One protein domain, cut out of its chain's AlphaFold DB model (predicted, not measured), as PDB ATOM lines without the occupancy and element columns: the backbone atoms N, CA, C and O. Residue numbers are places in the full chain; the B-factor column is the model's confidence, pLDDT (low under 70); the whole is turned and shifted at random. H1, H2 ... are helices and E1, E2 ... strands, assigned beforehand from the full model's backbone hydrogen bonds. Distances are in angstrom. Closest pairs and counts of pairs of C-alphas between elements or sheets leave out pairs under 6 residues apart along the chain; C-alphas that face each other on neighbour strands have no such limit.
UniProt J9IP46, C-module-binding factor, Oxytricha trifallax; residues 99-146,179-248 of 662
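This is residues 99 to 146 and 179 to 248 of the 662 residues of the protein "C-module-binding factor" of Oxytricha trifallax (UniProt J9IP46). What is the shape? Two long helices, H1 and H2, make a narrow V, with a small hairpin, E1 and E2, at its closed end. What is it built of? The printed part has 118 residues, mostly helix, in the order H1, E1, E2, H2; the sheet E1 - E2 is antiparallel. How large is it? It is extended, with a radius of gyration of the C-alphas of 24.0 A and spans of 79 by 30 by 21 A.

Where do the helices meet? H1, residues 99 to 146, touches H2, residues 199 to 246, with its residues 134 to 142 alone; the closest C-alphas, of Ile 138 and Arg 209, are 7.2 A apart. They run opposite ways at a shallow tilt of 27 degrees, and in both every O i to N i+4 pair is within hydrogen-bond range. How do the strands pair? E1, residues 181 to 184, and E2, residues 195 to 198, form a hairpin; N 182 and O 197, 2.8 A apart, are within hydrogen-bond range.

Where does H1 run? From C-alpha 99 at (-39.225, 19.201, -4.300), over 71.4 A. Where does H2 end? At C-alpha 246, at (-60.132, 35.741, 1.590), after 69.7 A.

Is anything cut? Residues 147 to 178 are not printed; C-alphas 146 and 179 are 17.9 A apart. Where is confidence low? 37 printed residues are under 70, among them 137 to 146.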
ATOM      1  N   GLU A  99     -39.592  19.357  -2.887       70.00
ATOM      2  CA  GLU A  99     -39.225  19.201  -4.300       70.00
ATOM      3  C   GLU A  99     -40.403  19.588  -5.206       70.00
ATOM      4  O   GLU A  99     -40.240  20.458  -6.057       70.00
ATOM      5  N   ASN A 100     -41.617  19.107  -4.916       57.06
ATOM      6  CA  ASN A 100     -42.822  19.466  -5.678       57.06
ATOM      7  C   ASN A 100     -43.114  20.980  -5.652       57.06
ATOM      8  O   ASN A 100     -43.450  21.575  -6.673       57.06
ATOM      9  N   ILE A 101     -42.937  21.638  -4.496       55.50
ATOM     10  CA  ILE A 101     -43.087  23.101  -4.387       55.50
ATOM     11  C   ILE A 101     -41.999  23.830  -5.195       55.50
ATOM     12  O   ILE A 101     -42.249  24.908  -5.735       55.50
ATOM     13  N   GLN A 102     -40.777  23.296  -5.280       63.41
ATOM     14  CA  GLN A 102     -39.724  23.894  -6.107       63.41
ATOM     15  C   GLN A 102     -40.009  23.731  -7.606       63.41
ATOM     16  O   GLN A 102     -39.830  24.699  -8.343       63.41
ATOM     17  N   GLU A 103     -40.510  22.575  -8.042       62.53
ATOM     18  CA  GLU A 103     -40.888  22.322  -9.439       62.53
ATOM     19  C   GLU A 103     -42.031  23.232  -9.919       62.53
ATOM     20  O   GLU A 103     -41.933  23.819 -11.000       62.53
ATOM     21  N   GLU A 104     -43.067  23.457  -9.099       56.59
ATOM     22  CA  GLU A 104     -44.152  24.398  -9.437       56.59
ATOM     23  C   GLU A 104     -43.637  25.834  -9.640       56.59
ATOM     24  O   GLU A 104     -44.033  26.520 -10.586       56.59
ATOM     25  N   ASN A 105     -42.695  26.280  -8.803       57.50
ATOM     26  CA  ASN A 105     -42.095  27.612  -8.923       57.50
ATOM     27  C   ASN A 105     -41.208  27.758 -10.176       57.50
ATOM     28  O   ASN A 105     -41.123  28.847 -10.751       57.50
ATOM     29  N   ILE A 106     -40.544  26.680 -10.612       68.38
ATOM     30  CA  ILE A 106     -39.747  26.665 -11.849       68.38
ATOM     31  C   ILE A 106     -40.678  26.777 -13.068       68.38
ATOM     32  O   ILE A 106     -40.440  27.615 -13.941       68.38
ATOM     33  N   CYS A 107     -41.793  26.041 -13.073       71.00
ATOM     34  CA  CYS A 107     -42.785  26.079 -14.150       71.00
ATOM     35  C   CYS A 107     -43.429  27.472 -14.324       71.00
ATOM     36  O   CYS A 107     -43.600  27.955 -15.449       71.00
ATOM     37  N   GLU A 108     -43.737  28.178 -13.227       59.88
ATOM     38  CA  GLU A 108     -44.240  29.559 -13.307       59.88
ATOM     39  C   GLU A 108     -43.210  30.533 -13.902       59.88
ATOM     40  O   GLU A 108     -43.574  31.414 -14.690       59.88
ATOM     41  N   SER A 109     -41.923  30.360 -13.581       65.81
ATOM     42  CA  SER A 109     -40.844  31.207 -14.103       65.81
ATOM     43  C   SER A 109     -40.657  31.040 -15.614       65.81
ATOM     44  O   SER A 109     -40.557  32.031 -16.348       65.81
ATOM     45  N   GLU A 110     -40.679  29.798 -16.099       72.44
ATOM     46  CA  GLU A 110     -40.588  29.477 -17.528       72.44
ATOM     47  C   GLU A 110     -41.792  30.020 -18.303       72.44
ATOM     48  O   GLU A 110     -41.639  30.625 -19.370       72.44
ATOM     49  N   ARG A 111     -42.997  29.919 -17.727       64.56
ATOM     50  CA  ARG A 111     -44.212  30.503 -18.306       64.56
ATOM     51  C   ARG A 111     -44.114  32.026 -18.416       64.56
ATOM     52  O   ARG A 111     -44.520  32.600 -19.430       64.56
ATOM     53  N   GLU A 112     -43.550  32.698 -17.413       65.00
ATOM     54  CA  GLU A 112     -43.334  34.147 -17.454       65.00
ATOM     55  C   GLU A 112     -42.299  34.548 -18.523       65.00
ATOM     56  O   GLU A 112     -42.481  35.554 -19.220       65.00
ATOM     57  N   GLN A 113     -41.233  33.759 -18.705       72.12
ATOM     58  CA  GLN A 113     -40.238  33.982 -19.760       72.12
ATOM     59  C   GLN A 113     -40.819  33.775 -21.164       72.12
ATOM     60  O   GLN A 113     -40.613  34.630 -22.031       72.12
ATOM     61  N   ALA A 114     -41.613  32.724 -21.377       68.94
ATOM     62  CA  ALA A 114     -42.287  32.471 -22.651       68.94
ATOM     63  C   ALA A 114     -43.246  33.617 -23.027       68.94
ATOM     64  O   ALA A 114     -43.265  34.084 -24.169       68.94
ATOM     65  N   ILE A 115     -43.994  34.150 -22.052       68.50
ATOM     66  CA  ILE A 115     -44.853  35.326 -22.259       68.50
ATOM     67  C   ILE A 115     -44.013  36.555 -22.637       68.50
ATOM     68  O   ILE A 115     -44.381  37.290 -23.557       68.50
ATOM     69  N   LYS A 116     -42.870  36.782 -21.976       72.56
ATOM     70  CA  LYS A 116     -41.962  37.898 -22.301       72.56
ATOM     71  C   LYS A 116     -41.399  37.789 -23.718       72.56
ATOM     72  O   LYS A 116     -41.409  38.792 -24.431       72.56
ATOM     73  N   GLN A 117     -40.970  36.600 -24.143       74.06
ATOM     74  CA  GLN A 117     -40.475  36.361 -25.503       74.06
ATOM     75  C   GLN A 117     -41.570  36.589 -26.552       74.06
ATOM     76  O   GLN A 117     -41.341  37.297 -27.531       74.06
ATOM     77  N   LYS A 118     -42.795  36.102 -26.308       72.19
ATOM     78  CA  LYS A 118     -43.939  36.325 -27.207       72.19
ATOM     79  C   LYS A 118     -44.297  37.809 -27.339       72.19
ATOM     80  O   LYS A 118     -44.577  38.283 -28.437       72.19
ATOM     81  N   ILE A 119     -44.239  38.570 -26.242       68.19
ATOM     82  CA  ILE A 119     -44.432  40.030 -26.266       68.19
ATOM     83  C   ILE A 119     -43.319  40.725 -27.060       68.19
ATOM     84  O   ILE A 119     -43.595  41.701 -27.758       68.19
ATOM     85  N   TYR A 120     -42.074  40.255 -26.951       72.19
ATOM     86  CA  TYR A 120     -40.947  40.826 -27.686       72.19
ATOM     87  C   TYR A 120     -41.096  40.605 -29.197       72.19
ATOM     88  O   TYR A 120     -41.050  41.578 -29.946       72.19
ATOM     89  N   GLY A 121     -41.408  39.376 -29.625       75.44
ATOM     90  CA  GLY A 121     -41.639  39.058 -31.039       75.44
ATOM     91  C   GLY A 121     -42.805  39.842 -31.653       75.44
ATOM     92  O   GLY A 121     -42.690  40.363 -32.758       75.44
ATOM     93  N   LEU A 122     -43.906  40.028 -30.910       67.81
ATOM     94  CA  LEU A 122     -45.026  40.863 -31.371       67.81
ATOM     95  C   LEU A 122     -44.626  42.334 -31.567       67.81
ATOM     96  O   LEU A 122     -45.068  42.961 -32.526       67.81
ATOM     97  N   ARG A 123     -43.775  42.892 -30.694       66.94
ATOM     98  CA  ARG A 123     -43.275  44.268 -30.860       66.94
ATOM     99  C   ARG A 123     -42.365  44.408 -32.068       66.94
ATOM    100  O   ARG A 123     -42.417  45.434 -32.741       66.94
ATOM    101  N   GLU A 124     -41.519  43.419 -32.317       73.06
ATOM    102  CA  GLU A 124     -40.607  43.435 -33.456       73.06
ATOM    103  C   GLU A 124     -41.385  43.398 -34.778       73.06
ATOM    104  O   GLU A 124     -41.169  44.257 -35.633       73.06
ATOM    105  N   ALA A 125     -42.390  42.521 -34.881       70.81
ATOM    106  CA  ALA A 125     -43.290  42.455 -36.031       70.81
ATOM    107  C   ALA A 125     -44.079  43.764 -36.248       70.81
ATOM    108  O   ALA A 125     -44.145  44.263 -37.371       70.81
ATOM    109  N   GLU A 126     -44.629  44.374 -35.187       70.94
ATOM    110  CA  GLU A 126     -45.292  45.688 -35.290       70.94
ATOM    111  C   GLU A 126     -44.326  46.785 -35.763       70.94
ATOM    112  O   GLU A 126     -44.711  47.664 -36.535       70.94
ATOM    113  N   THR A 127     -43.068  46.746 -35.316       69.44
ATOM    114  CA  THR A 127     -42.053  47.734 -35.704       69.44
ATOM    115  C   THR A 127     -41.687  47.586 -37.179       69.44
ATOM    116  O   THR A 127     -41.628  48.585 -37.891       69.44
ATOM    117  N   GLN A 128     -41.520  46.354 -37.666       70.81
ATOM    118  CA  GLN A 128     -41.266  46.081 -39.083       70.81
ATOM    119  C   GLN A 128     -42.442  46.512 -39.970       70.81
ATOM    120  O   GLN A 128     -42.227  47.150 -40.999       70.81
ATOM    121  N   GLN A 129     -43.686  46.251 -39.553       71.56
ATOM    122  CA  GLN A 129     -44.872  46.719 -40.280       71.56
ATOM    123  C   GLN A 129     -44.963  48.248 -40.336       71.56
ATOM    124  O   GLN A 129     -45.343  48.805 -41.366       71.56
ATOM    125  N   LEU A 130     -44.611  48.942 -39.248       68.44
ATOM    126  CA  LEU A 130     -44.569  50.405 -39.233       68.44
ATOM    127  C   LEU A 130     -43.510  50.950 -40.190       68.44
ATOM    128  O   LEU A 130     -43.822  51.858 -40.953       68.44
ATOM    129  N   ILE A 131     -42.310  50.360 -40.202       71.25
ATOM    130  CA  ILE A 131     -41.245  50.733 -41.141       71.25
ATOM    131  C   ILE A 131     -41.734  50.555 -42.585       71.25
ATOM    132  O   ILE A 131     -41.637  51.489 -43.370       71.25
ATOM    133  N   GLN A 132     -42.345  49.415 -42.922       71.88
ATOM    134  CA  GLN A 132     -42.878  49.168 -44.270       71.88
ATOM    135  C   GLN A 132     -43.953  50.187 -44.684       71.88
ATOM    136  O   GLN A 132     -43.965  50.650 -45.827       71.88
ATOM    137  N   LEU A 133     -44.853  50.560 -43.767       70.94
ATOM    138  CA  LEU A 133     -45.873  51.579 -44.028       70.94
ATOM    139  C   LEU A 133     -45.264  52.975 -44.209       70.94
ATOM    140  O   LEU A 133     -45.706  53.699 -45.100       70.94
ATOM    141  N   GLU A 134     -44.259  53.342 -43.411       69.19
ATOM    142  CA  GLU A 134     -43.518  54.602 -43.566       69.19
ATOM    143  C   GLU A 134     -42.833  54.668 -44.934       69.19
ATOM    144  O   GLU A 134     -43.011  55.645 -45.662       69.19
ATOM    145  N   THR A 135     -42.114  53.615 -45.335       71.56
ATOM    146  CA  THR A 135     -41.433  53.572 -46.636       71.56
ATOM    147  C   THR A 135     -42.429  53.692 -47.789       71.56
ATOM    148  O   THR A 135     -42.199  54.455 -48.727       71.56
ATOM    149  N   LYS A 136     -43.586  53.022 -47.686       72.56
ATOM    150  CA  LYS A 136     -44.661  53.123 -48.679       72.56
ATOM    151  C   LYS A 136     -45.268  54.530 -48.749       72.56
ATOM    152  O   LYS A 136     -45.483  55.045 -49.842       72.56
ATOM    153  N   GLN A 137     -45.531  55.177 -47.614       68.69
ATOM    154  CA  GLN A 137     -46.091  56.535 -47.599       68.69
ATOM    155  C   GLN A 137     -45.109  57.582 -48.138       68.69
ATOM    156  O   GLN A 137     -45.529  58.512 -48.833       68.69
ATOM    157  N   ILE A 138     -43.811  57.434 -47.853       68.88
ATOM    158  CA  ILE A 138     -42.760  58.292 -48.417       68.88
ATOM    159  C   ILE A 138     -42.736  58.140 -49.939       68.88
ATOM    160  O   ILE A 138     -42.794  59.141 -50.650       68.88
ATOM    161  N   ALA A 139     -42.746  56.906 -50.440       68.56
ATOM    162  CA  ALA A 139     -42.804  56.638 -51.870       68.56
ATOM    163  C   ALA A 139     -44.040  57.241 -52.556       68.56
ATOM    164  O   ALA A 139     -43.916  57.930 -53.568       68.56
ATOM    165  N   GLU A 140     -45.235  57.047 -51.989       69.06
ATOM    166  CA  GLU A 140     -46.467  57.644 -52.520       69.06
ATOM    167  C   GLU A 140     -46.407  59.179 -52.524       69.06
ATOM    168  O   GLU A 140     -46.912  59.818 -53.449       69.06
ATOM    169  N   SER A 141     -45.776  59.784 -51.514       65.94
ATOM    170  CA  SER A 141     -45.596  61.238 -51.434       65.94
ATOM    171  C   SER A 141     -44.657  61.746 -52.528       65.94
ATOM    172  O   SER A 141     -44.972  62.737 -53.183       65.94
ATOM    173  N   ILE A 142     -43.556  61.034 -52.790       66.44
ATOM    174  CA  ILE A 142     -42.613  61.342 -53.877       66.44
ATOM    175  C   ILE A 142     -43.320  61.304 -55.237       66.44
ATOM    176  O   ILE A 142     -43.194  62.241 -56.029       66.44
ATOM    177  N   VAL A 143     -44.129  60.269 -55.484       69.56
ATOM    178  CA  VAL A 143     -44.921  60.144 -56.718       69.56
ATOM    179  C   VAL A 143     -45.910  61.306 -56.866       69.56
ATOM    180  O   VAL A 143     -46.009  61.877 -57.951       69.56
ATOM    181  N   ARG A 144     -46.597  61.722 -55.790       64.69
ATOM    182  CA  ARG A 144     -47.532  62.866 -55.824       64.69
ATOM    183  C   ARG A 144     -46.837  64.194 -56.131       64.69
ATOM    184  O   ARG A 144     -47.345  64.946 -56.955       64.69
ATOM    185  N   ILE A 145     -45.677  64.459 -55.525       60.28
ATOM    186  CA  ILE A 145     -44.891  65.686 -55.766       60.28
ATOM    187  C   ILE A 145     -44.442  65.767 -57.232       60.28
ATOM    188  O   ILE A 145     -44.490  66.832 -57.852       60.28
ATOM    189  N   LYS A 146     -44.052  64.635 -57.830       59.69
ATOM    190  CA  LYS A 146     -43.698  64.588 -59.255       59.69
ATOM    191  C   LYS A 146     -44.916  64.704 -60.166       59.69
ATOM    192  O   LYS A 146     -44.843  65.409 -61.169       59.69
ATOM    193  N   GLY A 179     -28.322  73.151 -55.692       72.50
ATOM    194  CA  GLY A 179     -27.951  72.725 -57.052       72.50
ATOM    195  C   GLY A 179     -27.542  71.262 -57.206       72.50
ATOM    196  O   GLY A 179     -27.271  70.829 -58.328       72.50
ATOM    197  N   TYR A 180     -27.520  70.491 -56.123       73.75
ATOM    198  CA  TYR A 180     -27.224  69.069 -56.153       73.75
ATOM    199  C   TYR A 180     -28.495  68.252 -56.436       73.75
ATOM    200  O   TYR A 180     -29.634  68.641 -56.156       73.75
ATOM    201  N   LYS A 181     -28.295  67.087 -57.054       79.69
ATOM    202  CA  LYS A 181     -29.329  66.067 -57.235       79.69
ATOM    203  C   LYS A 181     -28.862  64.799 -56.541       79.69
ATOM    204  O   LYS A 181     -27.719  64.389 -56.720       79.69
ATOM    205  N   TYR A 182     -29.757  64.174 -55.794       80.25
ATOM    206  CA  TYR A 182     -29.513  62.917 -55.100       80.25
ATOM    207  C   TYR A 182     -30.352  61.825 -55.733       80.25
ATOM    208  O   TYR A 182     -31.519  62.056 -56.046       80.25
ATOM    209  N   LEU A 183     -29.768  60.645 -55.901       86.56
ATOM    210  CA  LEU A 183     -30.512  59.442 -56.238       86.56
ATOM    211  C   LEU A 183     -31.043  58.835 -54.938       86.56
ATOM    212  O   LEU A 183     -30.264  58.516 -54.042       86.56
ATOM    213  N   ILE A 184     -32.362  58.713 -54.819       80.38
ATOM    214  CA  ILE A 184     -32.989  57.892 -53.786       80.38
ATOM    215  C   ILE A 184     -33.198  56.508 -54.382       80.38
ATOM    216  O   ILE A 184     -34.017  56.347 -55.289       80.38
ATOM    217  N   GLU A 185     -32.465  55.541 -53.844       81.38
ATOM    218  CA  GLU A 185     -32.646  54.126 -54.147       81.38
ATOM    219  C   GLU A 185     -33.780  53.558 -53.285       81.38
ATOM    220  O   GLU A 185     -33.809  53.760 -52.063       81.38
ATOM    221  N   PHE A 186     -34.738  52.873 -53.910       73.75
ATOM    222  CA  PHE A 186     -35.813  52.183 -53.198       73.75
ATOM    223  C   PHE A 186     -35.526  50.690 -53.102       73.75
ATOM    224  O   PHE A 186     -34.896  50.092 -53.967       73.75
ATOM    225  N   ASP A 187     -36.036  50.057 -52.044       71.44
ATOM    226  CA  ASP A 187     -35.992  48.602 -51.948       71.44
ATOM    227  C   ASP A 187     -36.775  47.986 -53.133       71.44
ATOM    228  O   ASP A 187     -37.962  48.307 -53.301       71.44
ATOM    229  N   PRO A 188     -36.168  47.082 -53.929       75.19
ATOM    230  CA  PRO A 188     -36.811  46.465 -55.091       75.19
ATOM    231  C   PRO A 188     -38.145  45.780 -54.770       75.19
ATOM    232  O   PRO A 188     -39.029  45.683 -55.625       75.19
ATOM    233  N   SER A 189     -38.329  45.324 -53.525       68.31
ATOM    234  CA  SER A 189     -39.572  44.693 -53.064       68.31
ATOM    235  C   SER A 189     -40.791  45.623 -53.113       68.31
ATOM    236  O   SER A 189     -41.925  45.146 -53.202       68.31
ATOM    237  N   LEU A 190     -40.579  46.943 -53.113       62.16
ATOM    238  CA  LEU A 190     -41.645  47.943 -53.173       62.16
ATOM    239  C   LEU A 190     -42.112  48.253 -54.601       62.16
ATOM    240  O   LEU A 190     -43.133  48.925 -54.753       62.16
ATOM    241  N   LYS A 191     -41.422  47.737 -55.631       77.25
ATOM    242  CA  LYS A 191     -41.720  47.971 -57.058       77.25
ATOM    243  C   LYS A 191     -41.792  49.459 -57.420       77.25
ATOM    244  O   LYS A 191     -42.721  49.900 -58.096       77.25
ATOM    245  N   LEU A 192     -40.832  50.229 -56.925       70.69
ATOM    246  CA  LEU A 192     -40.675  51.645 -57.230       70.69
ATOM    247  C   LEU A 192     -39.319  51.841 -57.887       70.69
ATOM    248  O   LEU A 192     -38.331  51.301 -57.398       70.69
ATOM    249  N   ASP A 193     -39.290  52.612 -58.966       76.12
ATOM    250  CA  ASP A 193     -38.040  52.949 -59.640       76.12
ATOM    251  C   ASP A 193     -37.238  53.948 -58.805       76.12
ATOM    252  O   ASP A 193     -37.819  54.833 -58.169       76.12
ATOM    253  N   ASP A 194     -35.912  53.841 -58.849       83.19
ATOM    254  CA  ASP A 194     -35.011  54.793 -58.205       83.19
ATOM    255  C   ASP A 194     -35.211  56.197 -58.773       83.19
ATOM    256  O   ASP A 194     -35.415  56.407 -59.974       83.19
ATOM    257  N   GLN A 195     -35.173  57.196 -57.894       78.38
ATOM    258  CA  GLN A 195     -35.582  58.543 -58.260       78.38
ATOM    259  C   GLN A 195     -34.547  59.588 -57.892       78.38
ATOM    260  O   GLN A 195     -34.204  59.770 -56.728       78.38
ATOM    261  N   TRP A 196     -34.143  60.372 -58.891       81.88
ATOM    262  CA  TRP A 196     -33.425  61.616 -58.651       81.88
ATOM    263  C   TRP A 196     -34.363  62.667 -58.046       81.88
ATOM    264  O   TRP A 196     -35.485  62.863 -58.536       81.88
ATOM    265  N   VAL A 197     -33.881  63.346 -57.009       80.50
ATOM    266  CA  VAL A 197     -34.528  64.468 -56.314       80.50
ATOM    267  C   VAL A 197     -33.521  65.587 -56.075       80.50
ATOM    268  O   VAL A 197     -32.338  65.338 -55.848       80.50
ATOM    269  N   THR A 198     -33.984  66.830 -56.140       81.69
ATOM    270  CA  THR A 198     -33.167  68.010 -55.821       81.69
ATOM    271  C   THR A 198     -33.022  68.208 -54.312       81.69
ATOM    272  O   THR A 198     -33.774  67.627 -53.529       81.69
ATOM    273  N   ASP A 199     -32.109  69.083 -53.883       74.06
ATOM    274  CA  ASP A 199     -31.957  69.478 -52.470       74.06
ATOM    275  C   ASP A 199     -33.273  69.929 -51.819       74.06
ATOM    276  O   ASP A 199     -33.581  69.559 -50.686       74.06
ATOM    277  N   GLN A 200     -34.074  70.711 -52.551       72.44
ATOM    278  CA  GLN A 200     -35.367  71.212 -52.079       72.44
ATOM    279  C   GLN A 200     -36.367  70.072 -51.860       72.44
ATOM    280  O   GLN A 200     -37.049  70.033 -50.836       72.44
ATOM    281  N   GLU A 201     -36.429  69.125 -52.797       75.81
ATOM    282  CA  GLU A 201     -37.302  67.954 -52.691       75.81
ATOM    283  C   GLU A 201     -36.841  67.018 -51.572       75.81
ATOM    284  O   GLU A 201     -37.661  66.540 -50.791       75.81
ATOM    285  N   LEU A 202     -35.532  66.792 -51.439       78.25
ATOM    286  CA  LEU A 202     -34.972  65.963 -50.377       78.25
ATOM    287  C   LEU A 202     -35.224  66.577 -48.993       78.25
ATOM    288  O   LEU A 202     -35.615  65.874 -48.061       78.25
ATOM    289  N   HIS A 203     -35.052  67.893 -48.856       74.94
ATOM    290  CA  HIS A 203     -35.362  68.608 -47.620       74.94
ATOM    291  C   HIS A 203     -36.850  68.488 -47.262       74.94
ATOM    292  O   HIS A 203     -37.189  68.173 -46.120       74.94
ATOM    293  N   TYR A 204     -37.732  68.643 -48.250       74.62
ATOM    294  CA  TYR A 204     -39.171  68.457 -48.082       74.62
ATOM    295  C   TYR A 204     -39.525  67.037 -47.605       74.62
ATOM    296  O   TYR A 204     -40.292  66.859 -46.655       74.62
ATOM    297  N   LEU A 205     -38.919  66.013 -48.212       76.56
ATOM    298  CA  LEU A 205     -39.127  64.616 -47.826       76.56
ATOM    299  C   LEU A 205     -38.656  64.326 -46.401       76.56
ATOM    300  O   LEU A 205     -39.319  63.580 -45.677       76.56
ATOM    301  N   ASN A 206     -37.555  64.943 -45.971       77.19
ATOM    302  CA  ASN A 206     -37.069  64.813 -44.601       77.19
ATOM    303  C   ASN A 206     -38.041  65.428 -43.585       77.19
ATOM    304  O   ASN A 206     -38.323  64.790 -42.570       77.19
ATOM    305  N   ILE A 207     -38.624  66.596 -43.877       76.00
ATOM    306  CA  ILE A 207     -39.651  67.211 -43.018       76.00
ATOM    307  C   ILE A 207     -40.884  66.303 -42.915       76.00
ATOM    308  O   ILE A 207     -41.353  66.015 -41.812       76.00
ATOM    309  N   LEU A 208     -41.384  65.787 -44.046       73.62
ATOM    310  CA  LEU A 208     -42.515  64.853 -44.041       73.62
ATOM    311  C   LEU A 208     -42.217  63.588 -43.230       73.62
ATOM    312  O   LEU A 208     -43.067  63.117 -42.472       73.62
ATOM    313  N   ARG A 209     -41.006  63.042 -43.369       76.44
ATOM    314  CA  ARG A 209     -40.558  61.873 -42.612       76.44
ATOM    315  C   ARG A 209     -40.527  62.158 -41.112       76.44
ATOM    316  O   ARG A 209     -40.958  61.315 -40.325       76.44
ATOM    317  N   GLU A 210     -40.038  63.320 -40.689       75.56
ATOM    318  CA  GLU A 210     -40.031  63.716 -39.277       75.56
ATOM    319  C   GLU A 210     -41.447  63.868 -38.706       75.56
ATOM    320  O   GLU A 210     -41.737  63.312 -37.641       75.56
ATOM    321  N   ASP A 211     -42.355  64.525 -39.428       74.00
ATOM    322  CA  ASP A 211     -43.752  64.691 -39.006       74.00
ATOM    323  C   ASP A 211     -44.481  63.343 -38.897       74.00
ATOM    324  O   ASP A 211     -45.190  63.075 -37.914       74.00
ATOM    325  N   MET A 212     -44.259  62.449 -39.862       72.81
ATOM    326  CA  MET A 212     -44.814  61.095 -39.862       72.81
ATOM    327  C   MET A 212     -44.289  60.279 -38.674       72.81
ATOM    328  O   MET A 212     -45.080  59.712 -37.914       72.81
ATOM    329  N   ASN A 213     -42.978  60.327 -38.419       73.06
ATOM    330  CA  ASN A 213     -42.341  59.705 -37.258       73.06
ATOM    331  C   ASN A 213     -42.916  60.223 -35.932       73.06
ATOM    332  O   ASN A 213     -43.172  59.451 -34.999       73.06
ATOM    333  N   ILE A 214     -43.130  61.537 -35.815       76.00
ATOM    334  CA  ILE A 214     -43.735  62.149 -34.627       76.00
ATOM    335  C   ILE A 214     -45.171  61.646 -34.452       76.00
ATOM    336  O   ILE A 214     -45.545  61.248 -33.344       76.00
ATOM    337  N   SER A 215     -45.964  61.609 -35.523       73.50
ATOM    338  CA  SER A 215     -47.342  61.107 -35.504       73.50
ATOM    339  C   SER A 215     -47.412  59.636 -35.075       73.50
ATOM    340  O   SER A 215     -48.167  59.281 -34.161       73.50
ATOM    341  N   ILE A 216     -46.549  58.785 -35.635       72.25
ATOM    342  CA  ILE A 216     -46.462  57.359 -35.302       72.25
ATOM    343  C   ILE A 216     -46.063  57.171 -33.839       72.25
ATOM    344  O   ILE A 216     -46.757  56.454 -33.108       72.25
ATOM    345  N   ARG A 217     -45.036  57.888 -33.356       73.06
ATOM    346  CA  ARG A 217     -44.631  57.880 -31.937       73.06
ATOM    347  C   ARG A 217     -45.754  58.342 -31.011       73.06
ATOM    348  O   ARG A 217     -45.948  57.766 -29.940       73.06
ATOM    349  N   GLN A 218     -46.515  59.366 -31.387       77.94
ATOM    350  CA  GLN A 218     -47.645  59.826 -30.580       77.94
ATOM    351  C   GLN A 218     -48.791  58.805 -30.569       77.94
ATOM    352  O   GLN A 218     -49.392  58.571 -29.512       77.94
ATOM    353  N   SER A 219     -49.089  58.171 -31.708       74.12
ATOM    354  CA  SER A 219     -50.134  57.149 -31.815       74.12
ATOM    355  C   SER A 219     -49.784  55.899 -30.997       74.12
ATOM    356  O   SER A 219     -50.612  55.428 -30.207       74.12
ATOM    357  N   SER A 220     -48.534  55.433 -31.080       72.81
ATOM    358  CA  SER A 220     -48.042  54.272 -30.338       72.81
ATOM    359  C   SER A 220     -48.031  54.562 -28.841       72.81
ATOM    360  O   SER A 220     -48.588  53.788 -28.063       72.81
ATOM    361  N   GLN A 221     -47.555  55.735 -28.408       77.25
ATOM    362  CA  GLN A 221     -47.626  56.143 -27.001       77.25
ATOM    363  C   GLN A 221     -49.064  56.193 -26.465       77.25
ATOM    364  O   GLN A 221     -49.303  55.830 -25.308       77.25
ATOM    365  N   ARG A 222     -50.042  56.637 -27.269       79.31
ATOM    366  CA  ARG A 222     -51.464  56.624 -26.880       79.31
ATOM    367  C   ARG A 222     -51.990  55.192 -26.745       79.31
ATOM    368  O   ARG A 222     -52.660  54.911 -25.748       79.31
ATOM    369  N   LYS A 223     -51.661  54.291 -27.679       78.50
ATOM    370  CA  LYS A 223     -52.012  52.859 -27.599       78.50
ATOM    371  C   LYS A 223     -51.387  52.194 -26.367       78.50
ATOM    372  O   LYS A 223     -52.116  51.630 -25.557       78.50
ATOM    373  N   PHE A 224     -50.086  52.380 -26.134       75.44
ATOM    374  CA  PHE A 224     -49.387  51.862 -24.950       75.44
ATOM    375  C   PHE A 224     -49.992  52.369 -23.635       75.44
ATOM    376  O   PHE A 224     -50.174  51.597 -22.696       75.44
ATOM    377  N   LYS A 225     -50.364  53.655 -23.553       83.56
ATOM    378  CA  LYS A 225     -51.048  54.204 -22.368       83.56
ATOM    379  C   LYS A 225     -52.420  53.565 -22.137       83.56
ATOM    380  O   LYS A 225     -52.775  53.336 -20.982       83.56
ATOM    381  N   LYS A 226     -53.191  53.291 -23.197       84.62
ATOM    382  CA  LYS A 226     -54.480  52.584 -23.091       84.62
ATOM    383  C   LYS A 226     -54.279  51.143 -22.615       84.62
ATOM    384  O   LYS A 226     -54.950  50.737 -21.674       84.62
ATOM    385  N   LEU A 227     -53.313  50.426 -23.190       82.25
ATOM    386  CA  LEU A 227     -53.006  49.041 -22.823       82.25
ATOM    387  C   LEU A 227     -52.546  48.926 -21.361       82.25
ATOM    388  O   LEU A 227     -53.051  48.096 -20.612       82.25
ATOM    389  N   LYS A 228     -51.663  49.832 -20.917       86.38
ATOM    390  CA  LYS A 228     -51.200  49.884 -19.523       86.38
ATOM    391  C   LYS A 228     -52.347  50.139 -18.540       86.38
ATOM    392  O   LYS A 228     -52.410  49.491 -17.502       86.38
ATOM    393  N   LYS A 229     -53.276  51.046 -18.877       90.31
ATOM    394  CA  LYS A 229     -54.483  51.285 -18.065       90.31
ATOM    395  C   LYS A 229     -55.395  50.057 -18.007       90.31
ATOM    396  O   LYS A 229     -55.934  49.774 -16.943       90.31
ATOM    397  N   ALA A 230     -55.562  49.340 -19.119       84.50
ATOM    398  CA  ALA A 230     -56.347  48.108 -19.152       84.50
ATOM    399  C   ALA A 230     -55.720  47.008 -18.275       84.50
ATOM    400  O   ALA A 230     -56.428  46.412 -17.469       84.50
ATOM    401  N   GLN A 231     -54.397  46.811 -18.349       86.06
ATOM    402  CA  GLN A 231     -53.675  45.868 -17.484       86.06
ATOM    403  C   GLN A 231     -53.784  46.230 -15.995       86.06
ATOM    404  O   GLN A 231     -54.050  45.364 -15.169       86.06
ATOM    405  N   GLU A 232     -53.621  47.508 -15.641       89.88
ATOM    406  CA  GLU A 232     -53.745  47.970 -14.252       89.88
ATOM    407  C   GLU A 232     -55.174  47.781 -13.715       89.88
ATOM    408  O   GLU A 232     -55.372  47.385 -12.566       89.88
ATOM    409  N   GLN A 233     -56.183  48.004 -14.563       92.81
ATOM    410  CA  GLN A 233     -57.576  47.754 -14.210       92.81
ATOM    411  C   GLN A 233     -57.874  46.257 -14.045       92.81
ATOM    412  O   GLN A 233     -58.646  45.905 -13.155       92.81
ATOM    413  N   ASP A 234     -57.285  45.382 -14.864       85.06
ATOM    414  CA  ASP A 234     -57.449  43.931 -14.721       85.06
ATOM    415  C   ASP A 234     -56.784  43.408 -13.441       85.06
ATOM    416  O   ASP A 234     -57.411  42.687 -12.667       85.06
ATOM    417  N   LEU A 235     -55.563  43.866 -13.141       89.69
ATOM    418  CA  LEU A 235     -54.871  43.541 -11.890       89.69
ATOM    419  C   LEU A 235     -55.714  43.936 -10.670       89.69
ATOM    420  O   LEU A 235     -55.872  43.152  -9.737       89.69
ATOM    421  N   LYS A 236     -56.315  45.131 -10.707       91.56
ATOM    422  CA  LYS A 236     -57.202  45.596  -9.642       91.56
ATOM    423  C   LYS A 236     -58.441  44.704  -9.490       91.56
ATOM    424  O   LYS A 236     -58.800  44.369  -8.367       91.56
ATOM    425  N   ARG A 237     -59.058  44.261 -10.596       85.44
ATOM    426  CA  ARG A 237     -60.184  43.306 -10.547       85.44
ATOM    427  C   ARG A 237     -59.770  41.956  -9.960       85.44
ATOM    428  O   ARG A 237     -60.577  41.342  -9.270       85.44
ATOM    429  N   ARG A 238     -58.551  41.475 -10.228       79.25
ATOM    430  CA  ARG A 238     -58.038  40.225  -9.638       79.25
ATOM    431  C   ARG A 238     -57.826  40.358  -8.132       79.25
ATOM    432  O   ARG A 238     -58.257  39.482  -7.393       79.25
ATOM    433  N   GLN A 239     -57.251  41.473  -7.683       82.50
ATOM    434  CA  GLN A 239     -57.078  41.765  -6.255       82.50
ATOM    435  C   GLN A 239     -58.418  41.894  -5.522       82.50
ATOM    436  O   GLN A 239     -58.565  41.359  -4.431       82.50
ATOM    437  N   GLU A 240     -59.410  42.555  -6.128       80.75
ATOM    438  CA  GLU A 240     -60.761  42.647  -5.562       80.75
ATOM    439  C   GLU A 240     -61.413  41.259  -5.440       80.75
ATOM    440  O   GLU A 240     -61.994  40.963  -4.400       80.75
ATOM    441  N   ARG A 241     -61.251  40.378  -6.445       73.88
ATOM    442  CA  ARG A 241     -61.738  38.986  -6.378       73.88
ATOM    443  C   ARG A 241     -61.041  38.167  -5.290       73.88
ATOM    444  O   ARG A 241     -61.719  37.440  -4.568       73.88
ATOM    445  N   GLN A 242     -59.721  38.301  -5.153       70.19
ATOM    446  CA  GLN A 242     -58.957  37.634  -4.094       70.19
ATOM    447  C   GLN A 242     -59.376  38.120  -2.705       70.19
ATOM    448  O   GLN A 242     -59.608  37.293  -1.834       70.19
ATOM    449  N   GLN A 243     -59.581  39.427  -2.514       69.94
ATOM    450  CA  GLN A 243     -60.076  39.959  -1.241       69.94
ATOM    451  C   GLN A 243     -61.473  39.436  -0.899       69.94
ATOM    452  O   GLN A 243     -61.703  39.056   0.241       69.94
ATOM    453  N   THR A 244     -62.393  39.336  -1.865       66.31
ATOM    454  CA  THR A 244     -63.706  38.714  -1.608       66.31
ATOM    455  C   THR A 244     -63.624  37.227  -1.267       66.31
ATOM    456  O   THR A 244     -64.487  36.742  -0.545       66.31
ATOM    457  N   PHE A 245     -62.610  36.514  -1.766       61.72
ATOM    458  CA  PHE A 245     -62.405  35.094  -1.475       61.72
ATOM    459  C   PHE A 245     -61.721  34.886  -0.112       61.72
ATOM    460  O   PHE A 245     -62.109  34.009   0.649       61.72
ATOM    461  N   GLU A 246     -60.758  35.736   0.256       57.75
ATOM    462  CA  GLU A 246     -60.132  35.741   1.590       57.75
ATOM    463  C   GLU A 246     -61.093  36.225   2.692       57.75
ATOM    464  O   GLU A 246     -60.957  35.844   3.855       57.75
ATOM    465  N   GLU A 247     -62.101  37.028   2.336       58.22
ATOM    466  CA  GLU A 247     -63.206  37.415   3.219       58.22
ATOM    467  C   GLU A 247     -64.315  36.351   3.321       58.22
ATOM    468  O   GLU A 247     -65.323  36.598   3.991       58.22
ATOM    469  N   GLU A 248     -64.156  35.158   2.734       66.25
ATOM    470  CA  GLU A 248     -65.023  34.016   3.034       66.25
ATOM    471  C   GLU A 248     -64.786  33.565   4.478       66.25
ATOM    472  O   GLU A 248     -64.027  32.649   4.787       66.25
TER     473      GLU A 248